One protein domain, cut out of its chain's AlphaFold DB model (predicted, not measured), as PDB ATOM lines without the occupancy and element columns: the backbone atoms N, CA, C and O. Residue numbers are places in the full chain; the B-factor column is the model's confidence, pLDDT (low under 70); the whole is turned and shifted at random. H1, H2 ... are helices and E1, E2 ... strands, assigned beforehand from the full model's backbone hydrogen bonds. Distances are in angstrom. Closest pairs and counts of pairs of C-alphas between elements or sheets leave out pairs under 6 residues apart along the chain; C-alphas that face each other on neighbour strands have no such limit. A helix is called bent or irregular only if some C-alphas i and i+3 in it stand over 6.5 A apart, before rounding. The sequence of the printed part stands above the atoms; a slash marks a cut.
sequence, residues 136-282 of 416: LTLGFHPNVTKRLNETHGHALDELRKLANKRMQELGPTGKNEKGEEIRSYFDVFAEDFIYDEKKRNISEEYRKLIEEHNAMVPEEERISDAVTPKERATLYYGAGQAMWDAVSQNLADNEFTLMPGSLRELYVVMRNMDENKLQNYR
ATOM      1  N   LEU A 136       1.158  11.112 -24.095       79.12
ATOM      2  CA  LEU A 136       1.707   9.967 -24.825       79.12
ATOM      3  C   LEU A 136       2.298   8.910 -23.890       79.12
ATOM      4  O   LEU A 136       2.021   7.721 -24.049       79.12
ATOM      5  N   THR A 137       3.065   9.317 -22.877       83.56
ATOM      6  CA  THR A 137       3.601   8.361 -21.898       83.56
ATOM      7  C   THR A 137       2.530   7.712 -21.029       83.56
ATOM      8  O   THR A 137       2.745   6.602 -20.565       83.56
ATOM      9  N   LEU A 138       1.366   8.337 -20.850       88.44
ATOM     10  CA  LEU A 138       0.202   7.727 -20.198       88.44
ATOM     11  C   LEU A 138      -0.655   6.902 -21.171       88.44
ATOM     12  O   LEU A 138      -1.630   6.283 -20.763       88.44
ATOM     13  N   GLY A 139      -0.295   6.865 -22.455       83.25
ATOM     14  CA  GLY A 139      -1.035   6.143 -23.480       83.25
ATOM     15  C   GLY A 139      -2.237   6.906 -24.035       83.25
ATOM     16  O   GLY A 139      -3.107   6.267 -24.616       83.25
ATOM     17  N   PHE A 140      -2.305   8.229 -23.893       86.38
ATOM     18  CA  PHE A 140      -3.339   9.081 -24.485       86.38
ATOM     19  C   PHE A 140      -2.819   9.818 -25.725       86.38
ATOM     20  O   PHE A 140      -1.689  10.307 -25.744       86.38
ATOM     21  N   HIS A 141      -3.652   9.940 -26.761       79.88
ATOM     22  CA  HIS A 141      -3.277  10.639 -27.989       79.88
ATOM     23  C   HIS A 141      -3.376  12.173 -27.807       79.88
ATOM     24  O   HIS A 141      -4.477  12.677 -27.596       79.88
ATOM     25  N   PRO A 142      -2.300  12.963 -28.013       75.38
ATOM     26  CA  PRO A 142      -2.290  14.416 -27.784       75.38
ATOM     27  C   PRO A 142      -3.349  15.223 -28.543       75.38
ATOM     28  O   PRO A 142      -3.971  16.117 -27.982       75.38
ATOM     29  N   ASN A 143      -3.589  14.912 -29.822       74.12
ATOM     30  CA  ASN A 143      -4.644  15.583 -30.596       74.12
ATOM     31  C   ASN A 143      -6.049  15.308 -30.037       74.12
ATOM     32  O   ASN A 143      -6.872  16.218 -29.985       74.12
ATOM     33  N   VAL A 144      -6.305  14.082 -29.570       82.12
ATOM     34  CA  VAL A 144      -7.572  13.704 -28.930       82.12
ATOM     35  C   VAL A 144      -7.693  14.408 -27.581       82.12
ATOM     36  O   VAL A 144      -8.691  15.074 -27.321       82.12
ATOM     37  N   THR A 145      -6.654  14.361 -26.744       83.19
ATOM     38  CA  THR A 145      -6.668  15.026 -25.435       83.19
ATOM     39  C   THR A 145      -6.747  16.549 -25.540       83.19
ATOM     40  O   THR A 145      -7.322  17.176 -24.653       83.19
ATOM     41  N   LYS A 146      -6.217  17.162 -26.608       83.56
ATOM     42  CA  LYS A 146      -6.369  18.596 -26.898       83.56
ATOM     43  C   LYS A 146      -7.842  18.961 -27.085       83.56
ATOM     44  O   LYS A 146      -8.311  19.869 -26.408       83.56
ATOM     45  N   ARG A 147      -8.568  18.210 -27.919       83.81
ATOM     46  CA  ARG A 147     -10.007  18.404 -28.172       83.81
ATOM     47  C   ARG A 147     -10.859  18.088 -26.946       83.81
ATOM     48  O   ARG A 147     -11.703  18.885 -26.556       83.81
ATOM     49  N   LEU A 148     -10.562  16.992 -26.248       85.75
ATOM     50  CA  LEU A 148     -11.219  16.666 -24.978       85.75
ATOM     51  C   LEU A 148     -11.001  17.739 -23.910       85.75
ATOM     52  O   LEU A 148     -11.860  17.936 -23.061       85.75
ATOM     53  N   ASN A 149      -9.866  18.439 -23.922       84.81
ATOM     54  CA  ASN A 149      -9.606  19.502 -22.960       84.81
ATOM     55  C   ASN A 149     -10.495  20.737 -23.182       84.81
ATOM     56  O   ASN A 149     -10.702  21.493 -22.235       84.81
ATOM     57  N   GLU A 150     -11.011  20.938 -24.397       84.25
ATOM     58  CA  GLU A 150     -11.917  22.043 -24.739       84.25
ATOM     59  C   GLU A 150     -13.323  21.816 -24.155       84.25
ATOM     60  O   GLU A 150     -13.956  22.776 -23.722       84.25
ATOM     61  N   THR A 151     -13.783  20.559 -24.054       84.69
ATOM     62  CA  THR A 151     -15.144  20.228 -23.577       84.69
ATOM     63  C   THR A 151     -15.190  19.541 -22.204       84.69
ATOM     64  O   THR A 151     -16.100  19.791 -21.417       84.69
ATOM     65  N   HIS A 152     -14.202  18.707 -21.870       88.88
ATOM     66  CA  HIS A 152     -14.147  17.867 -20.662       88.88
ATOM     67  C   HIS A 152     -12.838  18.029 -19.867       88.88
ATOM     68  O   HIS A 152     -12.379  17.087 -19.218       88.88
ATOM     69  N   GLY A 153     -12.226  19.221 -19.883       85.94
ATOM     70  CA  GLY A 153     -10.903  19.470 -19.288       85.94
ATOM     71  C   GLY A 153     -10.725  18.957 -17.853       85.94
ATOM     72  O   GLY A 153      -9.747  18.269 -17.573       85.94
ATOM     73  N   HIS A 154     -11.694  19.198 -16.963       86.75
ATOM     74  CA  HIS A 154     -11.615  18.725 -15.574       86.75
ATOM     75  C   HIS A 154     -11.610  17.190 -15.466       86.75
ATOM     76  O   HIS A 154     -10.794  16.618 -14.747       86.75
ATOM     77  N   ALA A 155     -12.511  16.507 -16.179       90.38
ATOM     78  CA  ALA A 155     -12.597  15.047 -16.139       90.38
ATOM     79  C   ALA A 155     -11.344  14.392 -16.741       90.38
ATOM     80  O   ALA A 155     -10.825  13.416 -16.198       90.38
ATOM     81  N   LEU A 156     -10.811  14.979 -17.816       91.50
ATOM     82  CA  LEU A 156      -9.557  14.550 -18.424       91.50
ATOM     83  C   LEU A 156      -8.360  14.743 -17.479       91.50
ATOM     84  O   LEU A 156      -7.493  13.875 -17.407       91.50
ATOM     85  N   ASP A 157      -8.298  15.850 -16.738       86.75
ATOM     86  CA  ASP A 157      -7.217  16.091 -15.779       86.75
ATOM     87  C   ASP A 157      -7.267  15.125 -14.582       86.75
ATOM     88  O   ASP A 157      -6.219  14.653 -14.137       86.75
ATOM     89  N   GLU A 158      -8.455  14.745 -14.103       90.25
ATOM     90  CA  GLU A 158      -8.603  13.688 -13.090       90.25
ATOM     91  C   GLU A 158      -8.160  12.316 -13.621       90.25
ATOM     92  O   GLU A 158      -7.445  11.578 -12.937       90.25
ATOM     93  N   LEU A 159      -8.503  11.998 -14.872       92.81
ATOM     94  CA  LEU A 159      -8.059  10.767 -15.519       92.81
ATOM     95  C   LEU A 159      -6.534  10.734 -15.706       92.81
ATOM     96  O   LEU A 159      -5.906   9.708 -15.444       92.81
ATOM     97  N   ARG A 160      -5.914  11.861 -16.081       90.94
ATOM     98  CA  ARG A 160      -4.449  12.002 -16.148       90.94
ATOM     99  C   ARG A 160      -3.793  11.747 -14.801       90.94
ATOM    100  O   ARG A 160      -2.812  11.010 -14.749       90.94
ATOM    101  N   LYS A 161      -4.317  12.322 -13.713       89.31
ATOM    102  CA  LYS A 161      -3.785  12.089 -12.359       89.31
ATOM    103  C   LYS A 161      -3.846  10.609 -11.988       89.31
ATOM    104  O   LYS A 161      -2.851  10.058 -11.516       89.31
ATOM    105  N   LEU A 162      -4.983   9.963 -12.246       91.19
ATOM    106  CA  LEU A 162      -5.182   8.538 -11.985       91.19
ATOM    107  C   LEU A 162      -4.208   7.668 -12.792       91.19
ATOM    108  O   LEU A 162      -3.515   6.820 -12.226       91.19
ATOM    109  N   ALA A 163      -4.110   7.918 -14.098       91.31
ATOM    110  CA  ALA A 163      -3.201   7.218 -14.997       91.31
ATOM    111  C   ALA A 163      -1.734   7.415 -14.599       91.31
ATOM    112  O   ALA A 163      -0.978   6.449 -14.531       91.31
ATOM    113  N   ASN A 164      -1.342   8.646 -14.268       89.75
ATOM    114  CA  ASN A 164       0.014   8.974 -13.851       89.75
ATOM    115  C   ASN A 164       0.405   8.280 -12.544       89.75
ATOM    116  O   ASN A 164       1.484   7.698 -12.461       89.75
ATOM    117  N   LYS A 165      -0.490   8.265 -11.550       87.81
ATOM    118  CA  LYS A 165      -0.274   7.520 -10.305       87.81
ATOM    119  C   LYS A 165      -0.085   6.028 -10.580       87.81
ATOM    120  O   LYS A 165       0.853   5.421 -10.073       87.81
ATOM    121  N   ARG A 166      -0.913   5.447 -11.453       87.62
ATOM    122  CA  ARG A 166      -0.799   4.031 -11.818       87.62
ATOM    123  C   ARG A 166       0.493   3.716 -12.578       87.62
ATOM    124  O   ARG A 166       1.119   2.693 -12.313       87.62
ATOM    125  N   MET A 167       0.920   4.605 -13.473       87.50
ATOM    126  CA  MET A 167       2.200   4.502 -14.177       87.50
ATOM    127  C   MET A 167       3.390   4.588 -13.209       87.50
ATOM    128  O   MET A 167       4.355   3.845 -13.360       87.50
ATOM    129  N   GLN A 168       3.325   5.440 -12.184       81.44
ATOM    130  CA  GLN A 168       4.356   5.512 -11.143       81.44
ATOM    131  C   GLN A 168       4.440   4.234 -10.294       81.44
ATOM    132  O   GLN A 168       5.535   3.855  -9.886       81.44
ATOM    133  N   GLU A 169       3.308   3.576 -10.025       81.19
ATOM    134  CA  GLU A 169       3.251   2.333  -9.244       81.19
ATOM    135  C   GLU A 169       3.772   1.115 -10.018       81.19
ATOM    136  O   GLU A 169       4.521   0.309  -9.468       81.19
ATOM    137  N   LEU A 170       3.349   0.963 -11.276       82.12
ATOM    138  CA  LEU A 170       3.603  -0.244 -12.071       82.12
ATOM    139  C   LEU A 170       4.788  -0.115 -13.030       82.12
ATOM    140  O   LEU A 170       5.390  -1.113 -13.427       82.12
ATOM    141  N   GLY A 171       5.113   1.112 -13.428       81.69
ATOM    142  CA  GLY A 171       6.090   1.382 -14.467       81.69
ATOM    143  C   GLY A 171       5.687   0.856 -15.856       81.69
ATOM    144  O   GLY A 171       4.712   0.120 -16.028       81.69
ATOM    145  N   PRO A 172       6.461   1.217 -16.888       80.25
ATOM    146  CA  PRO A 172       6.171   0.881 -18.281       80.25
ATOM    147  C   PRO A 172       6.648  -0.520 -18.687       80.25
ATOM    148  O   PRO A 172       6.163  -1.064 -19.669       80.25
ATOM    149  N   THR A 173       7.616  -1.099 -17.969       74.00
ATOM    150  CA  THR A 173       8.330  -2.329 -18.365       74.00
ATOM    151  C   THR A 173       7.918  -3.571 -17.583       74.00
ATOM    152  O   THR A 173       8.455  -4.644 -17.842       74.00
ATOM    153  N   GLY A 174       7.021  -3.436 -16.598       67.38
ATOM    154  CA  GLY A 174       6.649  -4.558 -15.737       67.38
ATOM    155  C   GLY A 174       7.803  -5.015 -14.842       67.38
ATOM    156  O   GLY A 174       7.959  -6.195 -14.547       67.38
ATOM    157  N   LYS A 175       8.666  -4.085 -14.428       69.50
ATOM    158  CA  LYS A 175       9.712  -4.347 -13.438       69.50
ATOM    159  C   LYS A 175       9.682  -3.269 -12.377       69.50
ATOM    160  O   LYS A 175       9.645  -2.083 -12.703       69.50
ATOM    161  N   ASN A 176       9.698  -3.678 -11.115       66.06
ATOM    162  CA  ASN A 176       9.766  -2.729 -10.012       66.06
ATOM    163  C   ASN A 176      11.200  -2.198  -9.820       66.06
ATOM    164  O   ASN A 176      12.144  -2.632 -10.483       66.06
ATOM    165  N   GLU A 177      11.385  -1.275  -8.870       56.38
ATOM    166  CA  GLU A 177      12.693  -0.678  -8.538       56.38
ATOM    167  C   GLU A 177      13.770  -1.716  -8.140       56.38
ATOM    168  O   GLU A 177      14.958  -1.403  -8.161       56.38
ATOM    169  N   LYS A 178      13.379  -2.947  -7.779       58.31
ATOM    170  CA  LYS A 178      14.279  -4.056  -7.418       58.31
ATOM    171  C   LYS A 178      14.573  -5.001  -8.588       58.31
ATOM    172  O   LYS A 178      15.307  -5.970  -8.412       58.31
ATOM    173  N   GLY A 179      14.005  -4.736  -9.764       62.91
ATOM    174  CA  GLY A 179      14.106  -5.601 -10.937       62.91
ATOM    175  C   GLY A 179      13.214  -6.845 -10.878       62.91
ATOM    176  O   GLY A 179      13.352  -7.707 -11.742       62.91
ATOM    177  N   GLU A 180      12.315  -6.941  -9.894       73.06
ATOM    178  CA  GLU A 180      11.331  -8.023  -9.810       73.06
ATOM    179  C   GLU A 180      10.247  -7.796 -10.865       73.06
ATOM    180  O   GLU A 180       9.803  -6.660 -11.072       73.06
ATOM    181  N   GLU A 181       9.816  -8.873 -11.519       75.44
ATOM    182  CA  GLU A 181       8.728  -8.808 -12.488       75.44
ATOM    183  C   GLU A 181       7.410  -8.468 -11.792       75.44
ATOM    184  O   GLU A 181       6.958  -9.138 -10.862       75.44
ATOM    185  N   ILE A 182       6.791  -7.402 -12.273       79.50
ATOM    186  CA  ILE A 182       5.442  -6.969 -11.940       79.50
ATOM    187  C   ILE A 182       4.672  -6.803 -13.250       79.50
ATOM    188  O   ILE A 182       5.256  -6.755 -14.327       79.50
ATOM    189  N   ARG A 183       3.345  -6.703 -13.202       81.50
ATOM    190  CA  ARG A 183       2.600  -6.360 -14.423       81.50
ATOM    191  C   ARG A 183       2.892  -4.912 -14.801       81.50
ATOM    192  O   ARG A 183       2.900  -4.055 -13.916       81.50
ATOM    193  N   SER A 184       3.134  -4.639 -16.082       86.31
ATOM    194  CA  SER A 184       3.356  -3.264 -16.529       86.31
ATOM    195  C   SER A 184       2.053  -2.469 -16.509       86.31
ATOM    196  O   SER A 184       0.957  -3.030 -16.569       86.31
ATOM    197  N   TYR A 185       2.171  -1.143 -16.466       88.38
ATOM    198  CA  TYR A 185       1.040  -0.233 -16.623       88.38
ATOM    199  C   TYR A 185       0.220  -0.531 -17.884       88.38
ATOM    200  O   TYR A 185      -1.008  -0.538 -17.830       88.38
ATOM    201  N   PHE A 186       0.889  -0.800 -19.007       86.81
ATOM    202  CA  PHE A 186       0.212  -1.009 -20.284       86.81
ATOM    203  C   PHE A 186      -0.473  -2.372 -20.391       86.81
ATOM    204  O   PHE A 186      -1.491  -2.468 -21.073       86.81
ATOM    205  N   ASP A 187       0.021  -3.392 -19.682       83.75
ATOM    206  CA  ASP A 187      -0.635  -4.705 -19.632       83.75
ATOM    207  C   ASP A 187      -2.001  -4.620 -18.944       83.75
ATOM    208  O   ASP A 187      -2.941  -5.298 -19.346       83.75
ATOM    209  N   VAL A 188      -2.123  -3.755 -17.933       84.25
ATOM    210  CA  VAL A 188      -3.348  -3.596 -17.133       84.25
ATOM    211  C   VAL A 188      -4.123  -2.317 -17.459       84.25
ATOM    212  O   VAL A 188      -5.060  -1.966 -16.750       84.25
ATOM    213  N   PHE A 189      -3.755  -1.603 -18.528       85.25
ATOM    214  CA  PHE A 189      -4.370  -0.325 -18.912       85.25
ATOM    215  C   PHE A 189      -5.882  -0.438 -19.166       85.25
ATOM    216  O   PHE A 189      -6.637   0.497 -18.892       85.25
ATOM    217  N   ALA A 190      -6.307  -1.590 -19.687       86.25
ATOM    218  CA  ALA A 190      -7.701  -1.921 -19.967       86.25
ATOM    219  C   ALA A 190      -8.336  -2.833 -18.903       86.25
ATOM    220  O   ALA A 190      -9.459  -3.298 -19.096       86.25
ATOM    221  N   GLU A 191      -7.632  -3.109 -17.804       88.75
ATOM    222  CA  GLU A 191      -8.147  -3.921 -16.705       88.75
ATOM    223  C   GLU A 191      -8.773  -3.048 -15.618       88.75
ATOM    224  O   GLU A 191      -8.376  -1.906 -15.364       88.75
ATOM    225  N   ASP A 192      -9.737  -3.636 -14.923       90.31
ATOM    226  CA  ASP A 192     -10.356  -3.010 -13.773       90.31
ATOM    227  C   ASP A 192      -9.430  -3.034 -12.557       90.31
ATOM    228  O   ASP A 192      -8.799  -4.045 -12.240       90.31
ATOM    229  N   PHE A 193      -9.421  -1.943 -11.802       89.62
ATOM    230  CA  PHE A 193      -8.699  -1.855 -10.539       89.62
ATOM    231  C   PHE A 193      -9.499  -1.086  -9.492       89.62
ATOM    232  O   PHE A 193     -10.457  -0.378  -9.801       89.62
ATOM    233  N   ILE A 194      -9.123  -1.249  -8.224       87.19
ATOM    234  CA  ILE A 194      -9.765  -0.546  -7.113       87.19
ATOM    235  C   ILE A 194      -8.967   0.718  -6.805       87.19
ATOM    236  O   ILE A 194      -7.772   0.652  -6.516       87.19
ATOM    237  N   TYR A 195      -9.646   1.858  -6.837       84.94
ATOM    238  CA  TYR A 195      -9.120   3.162  -6.464       84.94
ATOM    239  C   TYR A 195     -10.164   3.904  -5.633       84.94
ATOM    240  O   TYR A 195     -11.307   4.037  -6.068       84.94
ATOM    241  N   ASP A 196      -9.788   4.357  -4.436       85.06
ATOM    242  CA  ASP A 196     -10.696   4.989  -3.466       85.06
ATOM    243  C   ASP A 196     -11.992   4.185  -3.261       85.06
ATOM    244  O   ASP A 196     -13.101   4.695  -3.408       85.06
ATOM    245  N   GLU A 197     -11.832   2.882  -2.990       87.25
ATOM    246  CA  GLU A 197     -12.922   1.912  -2.763       87.25
ATOM    247  C   GLU A 197     -13.866   1.702  -3.963       87.25
ATOM    248  O   GLU A 197     -14.843   0.960  -3.870       87.25
ATOM    249  N   LYS A 198     -13.560   2.298  -5.120       88.06
ATOM    250  CA  LYS A 198     -14.346   2.177  -6.348       88.06
ATOM    251  C   LYS A 198     -13.587   1.405  -7.409       88.06
ATOM    252  O   LYS A 198     -12.379   1.549  -7.572       88.06
ATOM    253  N   LYS A 199     -14.332   0.609  -8.170       91.31
ATOM    254  CA  LYS A 199     -13.838  -0.041  -9.379       91.31
ATOM    255  C   LYS A 199     -13.673   1.017 -10.480       91.31
ATOM    256  O   LYS A 199     -14.617   1.756 -10.751       91.31
ATOM    257  N   ARG A 200     -12.477   1.118 -11.056       93.31
ATOM    258  CA  ARG A 200     -12.078   2.096 -12.082       93.31
ATOM    259  C   ARG A 200     -11.361   1.385 -13.227       93.31
ATOM    260  O   ARG A 200     -10.755   0.338 -13.004       93.31
ATOM    261  N   ASN A 201     -11.410   1.971 -14.421       93.62
ATOM    262  CA  ASN A 201     -10.762   1.435 -15.619       93.62
ATOM    263  C   ASN A 201     -10.322   2.598 -16.516       93.62
ATOM    264  O   ASN A 201     -11.151   3.336 -17.044       93.62
ATOM    265  N   ILE A 202      -9.007   2.781 -16.677       92.62
ATOM    266  CA  ILE A 202      -8.454   3.954 -17.375       92.62
ATOM    267  C   ILE A 202      -8.853   3.945 -18.854       92.62
ATOM    268  O   ILE A 202      -9.259   4.983 -19.379       92.62
ATOM    269  N   SER A 203      -8.759   2.792 -19.524       90.88
ATOM    270  CA  SER A 203      -9.106   2.688 -20.942       90.88
ATOM    271  C   SER A 203     -10.587   2.956 -21.200       90.88
ATOM    272  O   SER A 203     -10.917   3.591 -22.202       90.88
ATOM    273  N   GLU A 204     -11.477   2.448 -20.347       92.06
ATOM    274  CA  GLU A 204     -12.920   2.655 -20.501       92.06
ATOM    275  C   GLU A 204     -13.312   4.100 -20.208       92.06
ATOM    276  O   GLU A 204     -14.047   4.701 -20.987       92.06
ATOM    277  N   GLU A 205     -12.780   4.692 -19.138       94.31
ATOM    278  CA  GLU A 205     -13.043   6.092 -18.800       94.31
ATOM    279  C   GLU A 205     -12.532   7.045 -19.884       94.31
ATOM    280  O   GLU A 205     -13.222   8.000 -20.238       94.31
ATOM    281  N   TYR A 206     -11.368   6.759 -20.472       93.00
ATOM    282  CA  TYR A 206     -10.849   7.528 -21.602       93.00
ATOM    283  C   TYR A 206     -11.747   7.414 -22.841       93.00
ATOM    284  O   TYR A 206     -12.079   8.427 -23.456       93.00
ATOM    285  N   ARG A 207     -12.191   6.196 -23.187       92.25
ATOM    286  CA  ARG A 207     -13.120   5.977 -24.310       92.25
ATOM    287  C   ARG A 207     -14.449   6.690 -24.075       92.25
ATOM    288  O   ARG A 207     -14.963   7.326 -24.988       92.25
ATOM    289  N   LYS A 208     -14.959   6.650 -22.845       94.38
ATOM    290  CA  LYS A 208     -16.198   7.325 -22.469       94.38
ATOM    291  C   LYS A 208     -16.105   8.838 -22.670       94.38
ATOM    292  O   LYS A 208     -17.042   9.426 -23.191       94.38
ATOM    293  N   LEU A 209     -14.974   9.465 -22.333       94.56
ATOM    294  CA  LEU A 209     -14.765  10.893 -22.606       94.56
ATOM    295  C   LEU A 209     -14.799  11.210 -24.109       94.56
ATOM    296  O   LEU A 209     -15.338  12.242 -24.500       94.56
ATOM    297  N   ILE A 210     -14.251  10.329 -24.951       93.12
ATOM    298  CA  ILE A 210     -14.310  10.466 -26.416       93.12
ATOM    299  C   ILE A 210     -15.755  10.354 -26.915       93.12
ATOM    300  O   ILE A 210     -16.188  11.166 -27.728       93.12
ATOM    301  N   GLU A 211     -16.510   9.374 -26.420       93.44
ATOM    302  CA  GLU A 211     -17.923   9.184 -26.768       93.44
ATOM    303  C   GLU A 211     -18.784  10.377 -26.331       93.44
ATOM    304  O   GLU A 211     -19.582  10.881 -27.122       93.44
ATOM    305  N   GLU A 212     -18.583  10.868 -25.105       93.44
ATOM    306  CA  GLU A 212     -19.269  12.047 -24.568       93.44
ATOM    307  C   GLU A 212     -18.956  13.305 -25.396       93.44
ATOM    308  O   GLU A 212     -19.879  14.041 -25.741       93.44
ATOM    309  N   HIS A 213     -17.697  13.514 -25.799       90.81
ATOM    310  CA  HIS A 213     -17.315  14.617 -26.686       90.81
ATOM    311  C   HIS A 213     -17.977  14.494 -28.064       90.81
ATOM    312  O   HIS A 213     -18.607  15.437 -28.536       90.81
ATOM    313  N   ASN A 214     -17.895  13.317 -28.692       92.56
ATOM    314  CA  ASN A 214     -18.440  13.066 -30.030       92.56
ATOM    315  C   ASN A 214     -19.969  13.190 -30.106       92.56
ATOM    316  O   ASN A 214     -20.509  13.420 -31.191       92.56
ATOM    317  N   ALA A 215     -20.663  13.029 -28.979       91.81
ATOM    318  CA  ALA A 215     -22.099  13.266 -28.871       91.81
ATOM    319  C   ALA A 215     -22.462  14.764 -28.846       91.81
ATOM    320  O   ALA A 215     -23.615  15.109 -29.106       91.81
ATOM    321  N   MET A 216     -21.505  15.644 -28.531       87.44
ATOM    322  CA  MET A 216     -21.710  17.092 -28.401       87.44
ATOM    323  C   MET A 216     -21.242  17.895 -29.621       87.44
ATOM    324  O   MET A 216     -21.598  19.068 -29.728       87.44
ATOM    325  N   VAL A 217     -20.464  17.295 -30.527       85.94
ATOM    326  CA  VAL A 217     -19.868  17.976 -31.689       85.94
ATOM    327  C   VAL A 217     -20.405  17.440 -33.029       85.94
ATOM    328  O   VAL A 217     -20.858  16.289 -33.092       85.94
ATOM    329  N   PRO A 218     -20.364  18.249 -34.108       86.25
ATOM    330  CA  PRO A 218     -20.650  17.796 -35.471       86.25
ATOM    331  C   PRO A 218     -19.750  16.633 -35.903       86.25
ATOM    332  O   PRO A 218     -18.667  16.431 -35.356       86.25
ATOM    333  N   GLU A 219     -20.190  15.862 -36.899       86.06
ATOM    334  CA  GLU A 219     -19.485  14.654 -37.344       86.06
ATOM    335  C   GLU A 219     -18.059  14.943 -37.833       86.06
ATOM    336  O   GLU A 219     -17.149  14.158 -37.571       86.06
ATOM    337  N   GLU A 220     -17.850  16.102 -38.452       82.38
ATOM    338  CA  GLU A 220     -16.570  16.573 -38.982       82.38
ATOM    339  C   GLU A 220     -15.542  16.896 -37.887       82.38
ATOM    340  O   GLU A 220     -14.337  16.903 -38.146       82.38
ATOM    341  N   GLU A 221     -16.001  17.152 -36.660       79.25
ATOM    342  CA  GLU A 221     -15.159  17.472 -35.503       79.25
ATOM    343  C   GLU A 221     -14.956  16.277 -34.562       79.25
ATOM    344  O   GLU A 221     -14.218  16.378 -33.579       79.25
ATOM    345  N   ARG A 222     -15.575  15.127 -34.863       85.12
ATOM    346  CA  ARG A 222     -15.450  13.925 -34.038       85.12
ATOM    347  C   ARG A 222     -14.018  13.415 -34.010       85.12
ATOM    348  O   ARG A 222     -13.315  13.341 -35.016       85.12
ATOM    349  N   ILE A 223     -13.611  12.979 -32.828       85.00
ATOM    350  CA  ILE A 223     -12.278  12.446 -32.559       85.00
ATOM    351  C   ILE A 223     -12.342  10.941 -32.311       85.00
ATOM    352  O   ILE A 223     -13.330  10.412 -31.806       85.00
ATOM    353  N   SER A 224     -11.271  10.229 -32.646       84.00
ATOM    354  CA  SER A 224     -11.138   8.804 -32.340       84.00
ATOM    355  C   SER A 224      -9.704   8.459 -31.953       84.00
ATOM    356  O   SER A 224      -8.755   9.119 -32.370       84.00
ATOM    357  N   ASP A 225      -9.551   7.420 -31.132       80.44
ATOM    358  CA  ASP A 225      -8.256   6.852 -30.761       80.44
ATOM    359  C   ASP A 225      -8.321   5.328 -30.937       80.44
ATOM    360  O   ASP A 225      -8.766   4.599 -30.050       80.44
ATOM    361  N   ALA A 226      -7.921   4.853 -32.119       70.75
ATOM    362  CA  ALA A 226      -8.054   3.451 -32.527       70.75
ATOM    363  C   ALA A 226      -6.910   2.540 -32.038       70.75
ATOM    364  O   ALA A 226      -6.882   1.356 -32.368       70.75
ATOM    365  N   VAL A 227      -5.956   3.070 -31.266       69.88
ATOM    366  CA  VAL A 227      -4.738   2.334 -30.904       69.88
ATOM    367  C   VAL A 227      -5.018   1.299 -29.816       69.88
ATOM    368  O   VAL A 227      -5.609   1.601 -28.770       69.88
ATOM    369  N   THR A 228      -4.568   0.064 -30.047       67.56
ATOM    370  CA  THR A 228      -4.751  -1.042 -29.098       67.56
ATOM    371  C   THR A 228      -3.862  -0.873 -27.857       67.56
ATOM    372  O   THR A 228      -2.798  -0.262 -27.949       67.56
ATOM    373  N   PRO A 229      -4.213  -1.445 -26.687       64.44
ATOM    374  CA  PRO A 229      -3.383  -1.341 -25.477       64.44
ATOM    375  C   PRO A 229      -1.915  -1.761 -25.683       64.44
ATOM    376  O   PRO A 229      -1.000  -1.106 -25.188       64.44
ATOM    377  N   LYS A 230      -1.680  -2.801 -26.494       64.38
ATOM    378  CA  LYS A 230      -0.337  -3.299 -26.829       64.38
ATOM    379  C   LYS A 230       0.455  -2.319 -27.703       64.38
ATOM    380  O   LYS A 230       1.660  -2.148 -27.516       64.38
ATOM    381  N   GLU A 231      -0.213  -1.646 -28.636       65.81
ATOM    382  CA  GLU A 231       0.397  -0.600 -29.460       65.81
ATOM    383  C   GLU A 231       0.630   0.686 -28.660       65.81
ATOM    384  O   GLU A 231       1.640   1.342 -28.890       65.81
ATOM    385  N   ARG A 232      -0.201   1.016 -27.657       70.44
ATOM    386  CA  ARG A 232       0.025   2.175 -26.763       70.44
ATOM    387  C   ARG A 232       1.374   2.085 -26.043       70.44
ATOM    388  O   ARG A 232       2.091   3.081 -25.967       70.44
ATOM    389  N   ALA A 233       1.754   0.888 -25.591       64.69
ATOM    390  CA  ALA A 233       3.035   0.645 -24.926       64.69
ATOM    391  C   ALA A 233       4.253   0.874 -25.834       64.69
ATOM    392  O   ALA A 233       5.304   1.300 -25.371       64.69
ATOM    393  N   THR A 234       4.138   0.568 -27.127       57.69
ATOM    394  CA  THR A 234       5.284   0.626 -28.048       57.69
ATOM    395  C   THR A 234       5.318   1.951 -28.804       57.69
ATOM    396  O   THR A 234       6.361   2.592 -28.897       57.69
ATOM    397  N   LEU A 235       4.163   2.385 -29.310       65.06
ATOM    398  CA  LEU A 235       3.999   3.579 -30.127       65.06
ATOM    399  C   LEU A 235       3.946   4.836 -29.256       65.06
ATOM    400  O   LEU A 235       4.791   5.714 -29.397       65.06
ATOM    401  N   TYR A 236       2.981   4.927 -28.335       69.69
ATOM    402  CA  TYR A 236       2.761   6.159 -27.575       69.69
ATOM    403  C   TYR A 236       3.788   6.352 -26.475       69.69
ATOM    404  O   TYR A 236       4.375   7.425 -26.389       69.69
ATOM    405  N   TYR A 237       4.082   5.326 -25.677       76.62
ATOM    406  CA  TYR A 237       5.092   5.470 -24.633       76.62
ATOM    407  C   TYR A 237       6.471   5.807 -25.216       76.62
ATOM    408  O   TYR A 237       7.101   6.770 -24.779       76.62
ATOM    409  N   GLY A 238       6.911   5.066 -26.240       62.72
ATOM    410  CA  GLY A 238       8.178   5.318 -26.928       62.72
ATOM    411  C   GLY A 238       8.236   6.710 -27.562       62.72
ATOM    412  O   GLY A 238       9.207   7.439 -27.347       62.72
ATOM    413  N   ALA A 239       7.179   7.122 -28.272       61.16
ATOM    414  CA  ALA A 239       7.091   8.461 -28.855       61.16
ATOM    415  C   ALA A 239       7.068   9.562 -27.787       61.16
ATOM    416  O   ALA A 239       7.757  10.567 -27.932       61.16
ATOM    417  N   GLY A 240       6.336   9.364 -26.689       62.22
ATOM    418  CA  GLY A 240       6.277  10.297 -25.566       62.22
ATOM    419  C   GLY A 240       7.634  10.471 -24.891       62.22
ATOM    420  O   GLY A 240       8.033  11.598 -24.605       62.22
ATOM    421  N   GLN A 241       8.390   9.385 -24.709       66.00
ATOM    422  CA  GLN A 241       9.763   9.458 -24.207       66.00
ATOM    423  C   GLN A 241      10.699  10.187 -25.172       66.00
ATOM    424  O   GLN A 241      11.439  11.061 -24.736       66.00
ATOM    425  N   ALA A 242      10.655   9.865 -26.465       59.94
ATOM    426  CA  ALA A 242      11.489  10.527 -27.466       59.94
ATOM    427  C   ALA A 242      11.165  12.028 -27.574       59.94
ATOM    428  O   ALA A 242      12.066  12.866 -27.624       59.94
ATOM    429  N   MET A 243       9.876  12.373 -27.548       58.88
ATOM    430  CA  MET A 243       9.384  13.748 -27.538       58.88
ATOM    431  C   MET A 243       9.847  14.490 -26.283       58.88
ATOM    432  O   MET A 243      10.351  15.606 -26.382       58.88
ATOM    433  N   TRP A 244       9.744  13.867 -25.106       67.31
ATOM    434  CA  TRP A 244      10.256  14.441 -23.866       67.31
ATOM    435  C   TRP A 244      11.774  14.640 -23.901       67.31
ATOM    436  O   TRP A 244      12.260  15.714 -23.548       67.31
ATOM    437  N   ASP A 245      12.532  13.645 -24.352       57.94
ATOM    438  CA  ASP A 245      13.991  13.718 -24.446       57.94
ATOM    439  C   ASP A 245      14.431  14.824 -25.423       57.94
ATOM    440  O   ASP A 245      15.469  15.442 -25.203       57.94
ATOM    441  N   ALA A 246      13.640  15.135 -26.456       55.81
ATOM    442  CA  ALA A 246      13.885  16.262 -27.357       55.81
ATOM    443  C   ALA A 246      13.486  17.622 -26.749       55.81
ATOM    444  O   ALA A 246      14.200  18.615 -26.903       55.81
ATOM    445  N   VAL A 247      12.352  17.692 -26.047       56.56
ATOM    446  CA  VAL A 247      11.809  18.938 -25.473       56.56
ATOM    447  C   VAL A 247      12.585  19.363 -24.227       56.56
ATOM    448  O   VAL A 247      12.911  20.539 -24.080       56.56
ATOM    449  N   SER A 248      12.935  18.416 -23.357       57.47
ATOM    450  CA  SER A 248      13.632  18.661 -22.086       57.47
ATOM    451  C   SER A 248      14.986  19.351 -22.251       57.47
ATOM    452  O   SER A 248      15.356  20.154 -21.404       57.47
ATOM    453  N   GLN A 249      15.679  19.136 -23.373       51.88
ATOM    454  CA  GLN A 249      16.946  19.809 -23.710       51.88
ATOM    455  C   GLN A 249      16.780  21.309 -24.013       51.88
ATOM    456  O   GLN A 249      17.742  22.081 -23.943       51.88
ATOM    457  N   ASN A 250      15.565  21.702 -24.401       48.84
ATOM    458  CA  ASN A 250      15.199  23.052 -24.830       48.84
ATOM    459  C   ASN A 250      14.346  23.793 -23.790       48.84
ATOM    460  O   ASN A 250      14.094  24.999 -23.933       48.84
ATOM    461  N   LEU A 251      13.890  23.086 -22.754       53.22
ATOM    462  CA  LEU A 251      13.376  23.708 -21.545       53.22
ATOM    463  C   LEU A 251      14.567  24.353 -20.841       53.22
ATOM    464  O   LEU A 251      15.558  23.694 -20.540       53.22
ATOM    465  N   ALA A 252      14.495  25.664 -20.628       46.12
ATOM    466  CA  ALA A 252      15.490  26.307 -19.783       46.12
ATOM    467  C   ALA A 252      15.357  25.764 -18.359       46.12
ATOM    468  O   ALA A 252      14.263  25.395 -17.929       46.12
ATOM    469  N   ASP A 253      16.439  25.746 -17.594       43.25
ATOM    470  CA  ASP A 253      16.429  25.061 -16.300       43.25
ATOM    471  C   ASP A 253      15.480  25.703 -15.270       43.25
ATOM    472  O   ASP A 253      15.007  25.047 -14.343       43.25
ATOM    473  N   ASN A 254      15.132  26.979 -15.463       43.62
ATOM    474  CA  ASN A 254      14.098  27.673 -14.695       43.62
ATOM    475  C   ASN A 254      12.666  27.425 -15.208       43.62
ATOM    476  O   ASN A 254      11.696  27.666 -14.495       43.62
ATOM    477  N   GLU A 255      12.487  26.953 -16.442       48.19
ATOM    478  CA  GLU A 255      11.164  26.590 -16.956       48.19
ATOM    479  C   GLU A 255      10.650  25.347 -16.222       48.19
ATOM    480  O   GLU A 255       9.467  25.317 -15.891       48.19
ATOM    481  N   PHE A 256      11.537  24.414 -15.850       53.19
ATOM    482  CA  PHE A 256      11.229  23.260 -15.000       53.19
ATOM    483  C   PHE A 256      10.711  23.635 -13.613       53.19
ATOM    484  O   PHE A 256       9.648  23.166 -13.202       53.19
ATOM    485  N   THR A 257      11.421  24.510 -12.902       47.41
ATOM    486  CA  THR A 257      11.027  24.940 -11.550       47.41
ATOM    487  C   THR A 257       9.726  25.732 -11.560       47.41
ATOM    488  O   THR A 257       8.939  25.637 -10.621       47.41
ATOM    489  N   LEU A 258       9.454  26.454 -12.646       49.06
ATOM    490  CA  LEU A 258       8.253  27.262 -12.810       49.06
ATOM    491  C   LEU A 258       7.108  26.531 -13.540       49.06
ATOM    492  O   LEU A 258       6.123  27.170 -13.931       49.06
ATOM    493  N   MET A 259       7.225  25.226 -13.802       58.41
ATOM    494  CA  MET A 259       6.095  24.426 -14.276       58.41
ATOM    495  C   MET A 259       5.108  24.164 -13.126       58.41
ATOM    496  O   MET A 259       5.523  23.993 -11.980       58.41
ATOM    497  N   PRO A 260       3.794  24.120 -13.401       54.22
ATOM    498  CA  PRO A 260       2.812  23.724 -12.397       54.22
ATOM    499  C   PRO A 260       3.041  22.272 -11.946       54.22
ATOM    500  O   PRO A 260       3.503  21.437 -12.729       54.22
ATOM    501  N   GLY A 261       2.669  21.965 -10.696       54.47
ATOM    502  CA  GLY A 261       2.785  20.627 -10.089       54.47
ATOM    503  C   GLY A 261       2.228  19.503 -10.970       54.47
ATOM    504  O   GLY A 261       2.876  18.479 -11.145       54.47
ATOM    505  N   SER A 262       1.109  19.758 -11.650       61.59
ATOM    506  CA  SER A 262       0.449  18.803 -12.549       61.59
ATOM    507  C   SER A 262       1.301  18.320 -13.728       61.59
ATOM    508  O   SER A 262       1.120  17.195 -14.180       61.59
ATOM    509  N   LEU A 263       2.224  19.143 -14.238       65.00
ATOM    510  CA  LEU A 263       3.164  18.748 -15.299       65.00
ATOM    511  C   LEU A 263       4.458  18.176 -14.720       65.00
ATOM    512  O   LEU A 263       5.088  17.295 -15.291       65.00
ATOM    513  N   ARG A 264       4.843  18.698 -13.562       64.62
ATOM    514  CA  ARG A 264       6.052  18.350 -12.821       64.62
ATOM    515  C   ARG A 264       6.028  16.928 -12.259       64.62
ATOM    516  O   ARG A 264       7.053  16.258 -12.235       64.62
ATOM    517  N   GLU A 265       4.857  16.462 -11.854       67.75
ATOM    518  CA  GLU A 265       4.650  15.131 -11.273       67.75
ATOM    519  C   GLU A 265       4.455  14.032 -12.326       67.75
ATOM    520  O   GLU A 265       4.257  12.867 -11.977       67.75
ATOM    521  N   LEU A 266       4.505  14.364 -13.619       75.31
ATOM    522  CA  LEU A 266       4.383  13.370 -14.680       75.31
ATOM    523  C   LEU A 266       5.518  12.342 -14.588       75.31
ATOM    524  O   LEU A 266       6.690  12.693 -14.433       75.31
ATOM    525  N   TYR A 267       5.178  11.060 -14.733       77.50
ATOM    526  CA  TYR A 267       6.117   9.944 -14.611       77.50
ATOM    527  C   TYR A 267       7.364  10.125 -15.484       77.50
ATOM    528  O   TYR A 267       8.483   9.937 -15.008       77.50
ATOM    529  N   VAL A 268       7.190  10.544 -16.742       72.00
ATOM    530  CA  VAL A 268       8.293  10.768 -17.691       72.00
ATOM    531  C   VAL A 268       9.252  11.874 -17.241       72.00
ATOM    532  O   VAL A 268      10.459  11.770 -17.460       72.00
ATOM    533  N   VAL A 269       8.732  12.899 -16.562       70.69
ATOM    534  CA  VAL A 269       9.515  14.016 -16.022       70.69
ATOM    535  C   VAL A 269      10.323  13.531 -14.826       70.69
ATOM    536  O   VAL A 269      11.547  13.646 -14.822       70.69
ATOM    537  N   MET A 270       9.658  12.894 -13.858       67.56
ATOM    538  CA  MET A 270      10.305  12.361 -12.657       67.56
ATOM    539  C   MET A 270      11.369  11.309 -12.987       67.56
ATOM    540  O   MET A 270      12.470  11.352 -12.445       67.56
ATOM    541  N   ARG A 271      11.067  10.379 -13.903       67.38
ATOM    542  CA  ARG A 271      11.999   9.327 -14.328       67.38
ATOM    543  C   ARG A 271      13.260   9.914 -14.958       67.38
ATOM    544  O   ARG A 271      14.358   9.484 -14.626       67.38
ATOM    545  N   ASN A 272      13.120  10.867 -15.876       60.62
ATOM    546  CA  ASN A 272      14.282  11.435 -16.563       60.62
ATOM    547  C   ASN A 272      15.091  12.390 -15.671       60.62
ATOM    548  O   ASN A 272      16.289  12.557 -15.906       60.62
ATOM    549  N   MET A 273      14.477  12.962 -14.628       58.34
ATOM    550  CA  MET A 273      15.228  13.562 -13.524       58.34
ATOM    551  C   MET A 273      16.029  12.482 -12.780       58.34
ATOM    552  O   MET A 273      17.236  12.624 -12.634       58.34
ATOM    553  N   ASP A 274      15.416  11.358 -12.403       52.50
ATOM    554  CA  ASP A 274      16.101  10.269 -11.686       52.50
ATOM    555  C   ASP A 274      17.258   9.621 -12.489       52.50
ATOM    556  O   ASP A 274      18.296   9.292 -11.914       52.50
ATOM    557  N   GLU A 275      17.131   9.474 -13.814       44.84
ATOM    558  CA  GLU A 275      18.116   8.806 -14.690       44.84
ATOM    559  C   GLU A 275      19.376   9.636 -15.021       44.84
ATOM    560  O   GLU A 275      20.169   9.229 -15.869       44.84
ATOM    561  N   ASN A 276      19.605  10.786 -14.377       49.75
ATOM    562  CA  ASN A 276      20.777  11.646 -14.613       49.75
ATOM    563  C   ASN A 276      20.966  12.130 -16.064       49.75
ATOM    564  O   ASN A 276      21.991  12.737 -16.369       49.75
ATOM    565  N   LYS A 277      19.987  11.961 -16.962       45.22
ATOM    566  CA  LYS A 277      20.073  12.486 -18.339       45.22
ATOM    567  C   LYS A 277      20.214  14.014 -18.379       45.22
ATOM    568  O   LYS A 277      20.765  14.559 -19.333       45.22
ATOM    569  N   LEU A 278      19.776  14.696 -17.317       47.44
ATOM    570  CA  LEU A 278      19.948  16.136 -17.121       47.44
ATOM    571  C   LEU A 278      21.358  16.545 -16.649       47.44
ATOM    572  O   LEU A 278      21.676  17.730 -16.684       47.44
ATOM    573  N   GLN A 279      22.233  15.608 -16.249       45.56
ATOM    574  CA  GLN A 279      23.600  15.937 -15.807       45.56
ATOM    575  C   GLN A 279      24.429  16.617 -16.902       45.56
ATOM    576  O   GLN A 279      25.241  17.482 -16.590       45.56
ATOM    577  N   ASN A 280      24.172  16.311 -18.177       44.78
ATOM    578  CA  ASN A 280      24.824  16.980 -19.310       44.78
ATOM    579  C   ASN A 280      24.444  18.471 -19.438       44.78
ATOM    580  O   ASN A 280      25.074  19.203 -20.195       44.78
ATOM    581  N   TYR A 281      23.423  18.922 -18.704       48.59
ATOM    582  CA  TYR A 281      22.921  20.299 -18.697       48.59
ATOM    583  C   TYR A 281      23.070  20.972 -17.321       48.59
ATOM    584  O   TYR A 281      22.623  22.102 -17.134       48.59
ATOM    585  N   ARG A 282      23.745  20.306 -16.368       45.22
ATOM    586  CA  ARG A 282      23.971  20.755 -14.981       45.22
ATOM    587  C   ARG A 282      24.548  22.172 -14.891       45.22
ATOM    588  O   ARG A 282      24.185  22.918 -13.985       45.22
TER     589      ARG A 282
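What this domain is: This is residues 136 to 282 of the 416 residues of an uncharacterized protein of Candidatus Taylorbacteria bacterium RIFCSPHIGHO2_01_FULL_51_15 (UniProt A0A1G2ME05). The bent helix H1 folds back on itself as a V of two arms, H1a and H1b, and H2 packs on both arms. Helix H3 lies across from H1b with the first printed residues, 136 to 141, between them; H6 sits between residues 164 to 168 of H1b and residues 241 to 244 of H3, H5 is near H1b, and the short helices H4 and H7 lie farthest out, their centres 21.1 A and 23.5 A from the mean of the C-alphas. The printed part has 147 residues, with seven named helices and two named strands in the order H1 E1 E2 H2 H3 H4 H5 H6 H7, the strands E1 and E2 making one small antiparallel hairpin. The class is mostly helix, and the whole is compact, with a radius of gyration of the C-alphas of 16.2 A and spans of 49 by 36 by 28 A.

Where its parts are: Find C-alpha 142 at (-2.290, 14.416, -27.784), where H1, residues 142 to 170, begins. By its hydrogen bonds it was assigned as one helix, but it is bent, with C-alphas 151 and 154 8.9 A apart: H1a is residues 142 to 151, 14.7 A long, and H1b residues 154 to 170, 24.6 A. Next come E1, residues 193 to 195, and E2, residues 198 to 200. H2, residues 202 to 214, runs 18.5 A, and H3, residues 229 to 248, runs 26.5 A. Then look for H4, residues 253 to 257, H5, residues 261 to 264, and H6, residues 267 to 274. H7, residues 277 to 281, ends at C-alpha 281, (22.921, 20.299, -18.697), and is only just irregular: C-alphas 277 and 280 are 6.6 A apart.

How they stand to each other: Start at H1b and H2, which touch at a shallow tilt of 20 degrees, opposite ways, their closest C-alphas those of Ala 163 and Ile 202, 6.6 A. H2 touches H1a with residues 209 to 213 alone, closest at Leu 148 and His 213, 6.7 A. H6 only just touches H1b, at Gln 168 and Tyr 267, 5.9 A, and only just touches H3, at Gln 241 and Val 268, 6.8 A, with 3 pairs of C-alphas within 8 A each time. H1b and H3 are apart. H4, H5 and H7 touch no helix. In the hairpin, N 193 and O 200 are 2.9 A apart, within hydrogen-bond range. Every O i to N i+4 pair is within range in H1b, H2 and H6; H1a has 4 of 6, H3 13 of 16, H4 0 of 1 with 0 of 2 O i to N i+3 pairs, H7 0 of 1 with 1 of 2, and H5 is too short for an i+4 pair.

The domain as a whole: Look to Lys 178 and Pro 218 for the C-alphas farthest apart, 49.8 A. The printed part has no cut; the links H1 to E1 and H2 to H3 are long. The mean pLDDT of the printed part is 74.8, and 56 residues are under 70, among them 238 to 265 and 270 to 282.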